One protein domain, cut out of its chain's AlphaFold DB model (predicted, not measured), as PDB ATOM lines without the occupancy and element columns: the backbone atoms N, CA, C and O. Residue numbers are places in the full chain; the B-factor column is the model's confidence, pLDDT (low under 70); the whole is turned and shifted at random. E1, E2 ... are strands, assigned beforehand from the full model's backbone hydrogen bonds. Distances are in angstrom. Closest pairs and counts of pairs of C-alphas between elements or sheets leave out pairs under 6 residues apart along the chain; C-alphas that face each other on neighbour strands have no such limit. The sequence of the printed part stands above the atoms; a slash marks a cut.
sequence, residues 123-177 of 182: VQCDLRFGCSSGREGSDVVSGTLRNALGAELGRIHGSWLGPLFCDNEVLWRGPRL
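What this domain is: This is residues 123 to 177 of the 182 residues of the protein "Hypothetical protein" of Noctiluca scintillans (UniProt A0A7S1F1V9). A single twisted, curled sheet of five antiparallel strands makes the domain: three long strands, E1 to E3, side by side, then the short E4 and E5 along one edge. The loop of residues 130 to 139 joins E1 to E2. The printed part has 55 residues and no named helix; it is all strand and only just compact, close to loose, with a radius of gyration of the C-alphas of 12.0 A and spans of 36 by 27 by 15 A.

Where its parts are: E1, residues 123 to 129, begins at C-alpha 123 (69.403, 101.469, 72.448) and is 20.0 A long. E2, residues 140 to 147, measures 23.9 A, and E3, residues 152 to 159, 20.8 A. E4 is residues 164 to 166, 7.1 A. E5, residues 169 to 172, 9.1 A, ends at C-alpha 172 (76.522, 85.090, 78.923).

How they stand to each other: The strands form a meander, each the antiparallel neighbour of the one before. In the hairpin E1 and E2, N 126 and O 144 are 3.0 A apart; in E2 and E3, N 143 and O 156, 2.8 A; in E3 and E4, N 165 and O 157, 2.8 A; in E4 and E5, N 166 and O 169, 2.9 A. E1 and E5 are edge strands and apart.

The domain as a whole: The C-alphas of Leu 149 and Leu 177, the two farthest apart, are 38.9 A apart. The printed part has no cut and no long link. Residues 131 to 138 and 174 to 177 have pLDDT under 70.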
ATOM      1  N   VAL A 123      69.192 102.110  71.152       86.44
ATOM      2  CA  VAL A 123      69.403 101.469  72.448       86.44
ATOM      3  C   VAL A 123      70.808 101.792  72.926       86.44
ATOM      4  O   VAL A 123      71.757 101.814  72.144       86.44
ATOM      5  N   GLN A 124      70.933 102.069  74.215       90.88
ATOM      6  CA  GLN A 124      72.189 102.376  74.878       90.88
ATOM      7  C   GLN A 124      72.384 101.429  76.052       90.88
ATOM      8  O   GLN A 124      71.428 101.092  76.749       90.88
ATOM      9  N   CYS A 125      73.617 100.999  76.275       89.94
ATOM     10  CA  CYS A 125      73.983 100.166  77.405       89.94
ATOM     11  C   CYS A 125      75.224 100.744  78.078       89.94
ATOM     12  O   CYS A 125      76.270 100.877  77.447       89.94
ATOM     13  N   ASP A 126      75.101 101.057  79.362       90.19
ATOM     14  CA  ASP A 126      76.207 101.537  80.183       90.19
ATOM     15  C   ASP A 126      76.609 100.436  81.155       90.19
ATOM     16  O   ASP A 126      75.806 100.044  82.004       90.19
ATOM     17  N   LEU A 127      77.846  99.958  81.053       88.75
ATOM     18  CA  LEU A 127      78.429  98.971  81.955       88.75
ATOM     19  C   LEU A 127      79.516  99.607  82.821       88.75
ATOM     20  O   LEU A 127      80.259 100.480  82.379       88.75
ATOM     21  N   ARG A 128      79.647  99.122  84.051       88.56
ATOM     22  CA  ARG A 128      80.681  99.474  85.022       88.56
ATOM     23  C   ARG A 128      81.379  98.221  85.518       88.56
ATOM     24  O   ARG A 128      80.722  97.252  85.901       88.56
ATOM     25  N   PHE A 129      82.704  98.284  85.556       84.69
ATOM     26  CA  PHE A 129      83.593  97.184  85.909       84.69
ATOM     27  C   PHE A 129      84.362  97.507  87.187       84.69
ATOM     28  O   PHE A 129      84.851  98.628  87.368       84.69
ATOM     29  N   GLY A 130      84.485  96.517  88.073       73.12
ATOM     30  CA  GLY A 130      85.270  96.646  89.303       73.12
ATOM     31  C   GLY A 130      84.649  97.579  90.348       73.12
ATOM     32  O   GLY A 130      85.351  98.078  91.228       73.12
ATOM     33  N   CYS A 131      83.339  97.843  90.268       57.38
ATOM     34  CA  CYS A 131      82.612  98.575  91.301       57.38
ATOM     35  C   CYS A 131      82.344  97.665  92.505       57.38
ATOM     36  O   CYS A 131      81.269  97.086  92.612       57.38
ATOM     37  N   SER A 132      83.286  97.582  93.441       50.16
ATOM     38  CA  SER A 132      82.989  97.085  94.784       50.16
ATOM     39  C   SER A 132      83.473  98.070  95.842       50.16
ATOM     40  O   SER A 132      84.662  98.277  96.076       50.16
ATOM     41  N   SER A 133      82.519  98.693  96.531       48.00
ATOM     42  CA  SER A 133      82.742  99.580  97.681       48.00
ATOM     43  C   SER A 133      83.139  98.826  98.961       48.00
ATOM     44  O   SER A 133      82.924  99.313 100.067       48.00
ATOM     45  N   GLY A 134      83.718  97.632  98.834       45.78
ATOM     46  CA  GLY A 134      84.102  96.788  99.957       45.78
ATOM     47  C   GLY A 134      83.723  95.332  99.722       45.78
ATOM     48  O   GLY A 134      82.555  94.976  99.736       45.78
ATOM     49  N   ARG A 135      84.746  94.486  99.579       43.22
ATOM     50  CA  ARG A 135      84.712  93.012  99.683       43.22
ATOM     51  C   ARG A 135      84.116  92.167  98.551       43.22
ATOM     52  O   ARG A 135      84.335  90.961  98.604       43.22
ATOM     53  N   GLU A 136      83.484  92.722  97.524       51.31
ATOM     54  CA  GLU A 136      83.044  91.928  96.357       51.31
ATOM     55  C   GLU A 136      84.065  91.993  95.205       51.31
ATOM     56  O   GLU A 136      84.816  92.960  95.090       51.31
ATOM     57  N   GLY A 137      84.201  90.912  94.433       60.22
ATOM     58  CA  GLY A 137      85.353  90.638  93.561       60.22
ATOM     59  C   GLY A 137      85.658  91.700  92.494       60.22
ATOM     60  O   GLY A 137      84.794  92.465  92.071       60.22
ATOM     61  N   SER A 138      86.914  91.736  92.023       67.44
ATOM     62  CA  SER A 138      87.337  92.585  90.889       67.44
ATOM     63  C   SER A 138      86.703  92.171  89.555       67.44
ATOM     64  O   SER A 138      86.896  92.826  88.529       67.44
ATOM     65  N   ASP A 139      85.933  91.086  89.567       75.38
ATOM     66  CA  ASP A 139      85.246  90.515  88.429       75.38
ATOM     67  C   ASP A 139      83.826  91.051  88.212       75.38
ATOM     68  O   ASP A 139      83.220  90.767  87.180       75.38
ATOM     69  N   VAL A 140      83.304  91.859  89.139       86.06
ATOM     70  CA  VAL A 140      81.929  92.369  89.087       86.06
ATOM     71  C   VAL A 140      81.709  93.314  87.906       86.06
ATOM     72  O   VAL A 140      82.478  94.252  87.666       86.06
ATOM     73  N   VAL A 141      80.585  93.093  87.224       86.69
ATOM     74  CA  VAL A 141      80.029  93.959  86.184       86.69
ATOM     75  C   VAL A 141      78.610  94.344  86.577       86.69
ATOM     76  O   VAL A 141      77.818  93.493  86.978       86.69
ATOM     77  N   SER A 142      78.267  95.621  86.438       91.81
ATOM     78  CA  SER A 142      76.887  96.102  86.575       91.81
ATOM     79  C   SER A 142      76.575  97.159  85.528       91.81
ATOM     80  O   SER A 142      77.482  97.827  85.042       91.81
ATOM     81  N   GLY A 143      75.312  97.327  85.161       92.69
ATOM     82  CA  GLY A 143      74.945  98.266  84.119       92.69
ATOM     83  C   GLY A 143      73.452  98.409  83.882       92.69
ATOM     84  O   GLY A 143      72.635  97.708  84.478       92.69
ATOM     85  N   THR A 144      73.101  99.333  82.996       93.75
ATOM     86  CA  THR A 144      71.709  99.614  82.619       93.75
ATOM     87  C   THR A 144      71.559  99.659  81.112       93.75
ATOM     88  O   THR A 144      72.347 100.328  80.443       93.75
ATOM     89  N   LEU A 145      70.514  99.010  80.608       92.69
ATOM     90  CA  LEU A 145      70.057  99.115  79.229       92.69
ATOM     91  C   LEU A 145      68.971 100.191  79.146       92.69
ATOM     92  O   LEU A 145      68.065 100.217  79.980       92.69
ATOM     93  N   ARG A 146      69.045 101.081  78.159       93.81
ATOM     94  CA  ARG A 146      68.125 102.212  77.993       93.81
ATOM     95  C   ARG A 146      67.720 102.389  76.539       93.81
ATOM     96  O   ARG A 146      68.495 102.090  75.635       93.81
ATOM     97  N   ASN A 147      66.518 102.902  76.308       92.44
ATOM     98  CA  ASN A 147      66.086 103.320  74.973       92.44
ATOM     99  C   ASN A 147      66.490 104.774  74.658       92.44
ATOM    100  O   ASN A 147      67.072 105.474  75.486       92.44
ATOM    101  N   ALA A 148      66.103 105.252  73.473       87.38
ATOM    102  CA  ALA A 148      66.364 106.605  72.972       87.38
ATOM    103  C   ALA A 148      65.898 107.733  73.907       87.38
ATOM    104  O   ALA A 148      66.445 108.830  73.878       87.38
ATOM    105  N   LEU A 149      64.850 107.470  74.693       90.31
ATOM    106  CA  LEU A 149      64.239 108.423  75.618       90.31
ATOM    107  C   LEU A 149      64.882 108.358  77.012       90.31
ATOM    108  O   LEU A 149      64.447 109.061  77.922       90.31
ATOM    109  N   GLY A 150      65.888 107.499  77.197       88.31
ATOM    110  CA  GLY A 150      66.544 107.256  78.477       88.31
ATOM    111  C   GLY A 150      65.754 106.351  79.424       88.31
ATOM    112  O   GLY A 150      66.159 106.207  80.576       88.31
ATOM    113  N   ALA A 151      64.654 105.738  78.972       91.94
ATOM    114  CA  ALA A 151      63.889 104.809  79.797       91.94
ATOM    115  C   ALA A 151      64.651 103.488  79.952       91.94
ATOM    116  O   ALA A 151      65.140 102.934  78.965       91.94
ATOM    117  N   GLU A 152      64.737 102.998  81.188       94.69
ATOM    118  CA  GLU A 152      65.392 101.736  81.525       94.69
ATOM    119  C   GLU A 152      64.616 100.560  80.919       94.69
ATOM    120  O   GLU A 152      63.415 100.414  81.138       94.69
ATOM    121  N   LEU A 153      65.318  99.746  80.133       91.81
ATOM    122  CA  LEU A 153      64.807  98.523  79.515       91.81
ATOM    123  C   LEU A 153      65.190  97.271  80.311       91.81
ATOM    124  O   LEU A 153      64.517  96.257  80.178       91.81
ATOM    125  N   GLY A 154      66.262  97.339  81.104       93.06
ATOM    126  CA  GLY A 154      66.729  96.231  81.935       93.06
ATOM    127  C   GLY A 154      68.043  96.535  82.649       93.06
ATOM    128  O   GLY A 154      68.741  97.510  82.324       93.06
ATOM    129  N   ARG A 155      68.394  95.697  83.629       94.00
ATOM    130  CA  ARG A 155      69.633  95.828  84.409       94.00
ATOM    131  C   ARG A 155      70.583  94.686  84.160       94.00
ATOM    132  O   ARG A 155      70.271  93.525  84.420       94.00
ATOM    133  N   ILE A 156      71.799  95.043  83.771       92.44
ATOM    134  CA  ILE A 156      72.869  94.078  83.589       92.44
ATOM    135  C   ILE A 156      73.637  93.927  84.894       92.44
ATOM    136  O   ILE A 156      73.994  94.918  85.531       92.44
ATOM    137  N   HIS A 157      73.900  92.693  85.301       91.38
ATOM    138  CA  HIS A 157      74.734  92.403  86.462       91.38
ATOM    139  C   HIS A 157      75.381  91.023  86.353       91.38
ATOM    140  O   HIS A 157      74.888  90.144  85.646       91.38
ATOM    141  N   GLY A 158      76.498  90.824  87.046       88.69
ATOM    142  CA  GLY A 158      77.176  89.535  87.110       88.69
ATOM    143  C   GLY A 158      78.686  89.686  87.176       88.69
ATOM    144  O   GLY A 158      79.196  90.613  87.806       88.69
ATOM    145  N   SER A 159      79.392  88.769  86.520       82.69
ATOM    146  CA  SER A 159      80.852  88.719  86.518       82.69
ATOM    147  C   SER A 159      81.405  88.605  85.103       82.69
ATOM    148  O   SER A 159      80.904  87.814  84.308       82.69
ATOM    149  N   TRP A 160      82.481  89.330  84.788       77.19
ATOM    150  CA  TRP A 160      83.185  89.160  83.510       77.19
ATOM    151  C   TRP A 160      84.005  87.856  83.449       77.19
ATOM    152  O   TRP A 160      84.482  87.479  82.381       77.19
ATOM    153  N   LEU A 161      84.152  87.137  84.567       73.50
ATOM    154  CA  LEU A 161      84.705  85.777  84.631       73.50
ATOM    155  C   LEU A 161      83.627  84.691  84.726       73.50
ATOM    156  O   LEU A 161      83.939  83.503  84.642       73.50
ATOM    157  N   GLY A 162      82.372  85.084  84.907       74.69
ATOM    158  CA  GLY A 162      81.259  84.191  85.177       74.69
ATOM    159  C   GLY A 162      80.014  84.595  84.397       74.69
ATOM    160  O   GLY A 162      80.111  85.183  83.320       74.69
ATOM    161  N   PRO A 163      78.824  84.239  84.893       77.94
ATOM    162  CA  PRO A 163      77.604  84.592  84.199       77.94
ATOM    163  C   PRO A 163      77.327  86.100  84.265       77.94
ATOM    164  O   PRO A 163      77.517  86.740  85.301       77.94
ATOM    165  N   LEU A 164      76.839  86.636  83.148       83.00
ATOM    166  CA  LEU A 164      76.224  87.955  83.036       83.00
ATOM    167  C   LEU A 164      74.734  87.777  82.782       83.00
ATOM    168  O   LEU A 164      74.326  86.978  81.932       83.00
ATOM    169  N   PHE A 165      73.940  88.560  83.497       86.88
ATOM    170  CA  PHE A 165      72.489  88.538  83.454       86.88
ATOM    171  C   PHE A 165      71.954  89.887  82.993       86.88
ATOM    172  O   PHE A 165      72.571  90.911  83.279       86.88
ATOM    173  N   CYS A 166      70.805  89.881  82.323       89.81
ATOM    174  CA  CYS A 166      69.920  91.035  82.206       89.81
ATOM    175  C   CYS A 166      68.645  90.695  82.965       89.81
ATOM    176  O   CYS A 166      67.927  89.775  82.576       89.81
ATOM    177  N   ASP A 167      68.402  91.386  84.071       91.12
ATOM    178  CA  ASP A 167      67.354  91.036  85.027       91.12
ATOM    179  C   ASP A 167      67.462  89.553  85.439       91.12
ATOM    180  O   ASP A 167      68.384  89.197  86.164       91.12
ATOM    181  N   ASN A 168      66.589  88.666  84.951       88.62
ATOM    182  CA  ASN A 168      66.637  87.231  85.270       88.62
ATOM    183  C   ASN A 168      67.141  86.348  84.114       88.62
ATOM    184  O   ASN A 168      67.202  85.124  84.252       88.62
ATOM    185  N   GLU A 169      67.494  86.937  82.972       89.00
ATOM    186  CA  GLU A 169      67.925  86.202  81.784       89.00
ATOM    187  C   GLU A 169      69.448  86.121  81.693       89.00
ATOM    188  O   GLU A 169      70.156  87.113  81.847       89.00
ATOM    189  N   VAL A 170      69.968  84.924  81.411       83.19
ATOM    190  CA  VAL A 170      71.408  84.700  81.229       83.19
ATOM    191  C   VAL A 170      71.823  85.192  79.843       83.19
ATOM    192  O   VAL A 170      71.533  84.530  78.848       83.19
ATOM    193  N   LEU A 171      72.560  86.303  79.786       79.50
ATOM    194  CA  LEU A 171      73.142  86.833  78.548       79.50
ATOM    195  C   LEU A 171      74.407  86.073  78.146       79.50
ATOM    196  O   LEU A 171      74.642  85.776  76.977       79.50
ATOM    197  N   TRP A 172      75.246  85.762  79.130       78.56
ATOM    198  CA  TRP A 172      76.522  85.090  78.923       78.56
ATOM    199  C   TRP A 172      76.862  84.244  80.141       78.56
ATOM    200  O   TRP A 172      76.463  84.566  81.253       78.56
ATOM    201  N   ARG A 173      77.578  83.136  79.948       74.44
ATOM    202  CA  ARG A 173      77.915  82.188  81.028       74.44
ATOM    203  C   ARG A 173      79.355  82.305  81.522       74.44
ATOM    204  O   ARG A 173      79.769  81.498  82.347       74.44
ATOM    205  N   GLY A 174      80.106  83.267  81.006       67.75
ATOM    206  CA  GLY A 174      81.538  83.365  81.235       67.75
ATOM    207  C   GLY A 174      82.346  82.733  80.104       67.75
ATOM    208  O   GLY A 174      81.798  82.049  79.223       67.75
ATOM    209  N   PRO A 175      83.670  82.945  80.107       63.16
ATOM    210  CA  PRO A 175      84.543  82.241  79.193       63.16
ATOM    211  C   PRO A 175      84.440  80.749  79.520       63.16
ATOM    212  O   PRO A 175      84.591  80.343  80.674       63.16
ATOM    213  N   ARG A 176      84.189  79.904  78.511       50.34
ATOM    214  CA  ARG A 176      84.388  78.458  78.668       50.34
ATOM    215  C   ARG A 176      85.882  78.244  78.890       50.34
ATOM    216  O   ARG A 176      86.634  78.129  77.926       50.34
ATOM    217  N   LEU A 177      86.315  78.229  80.146       45.94
ATOM    218  CA  LEU A 177      87.631  77.733  80.519       45.94
ATOM    219  C   LEU A 177      87.656  76.248  80.118       45.94
ATOM    220  O   LEU A 177      87.139  75.391  80.829       45.94
TER     221      LEU A 177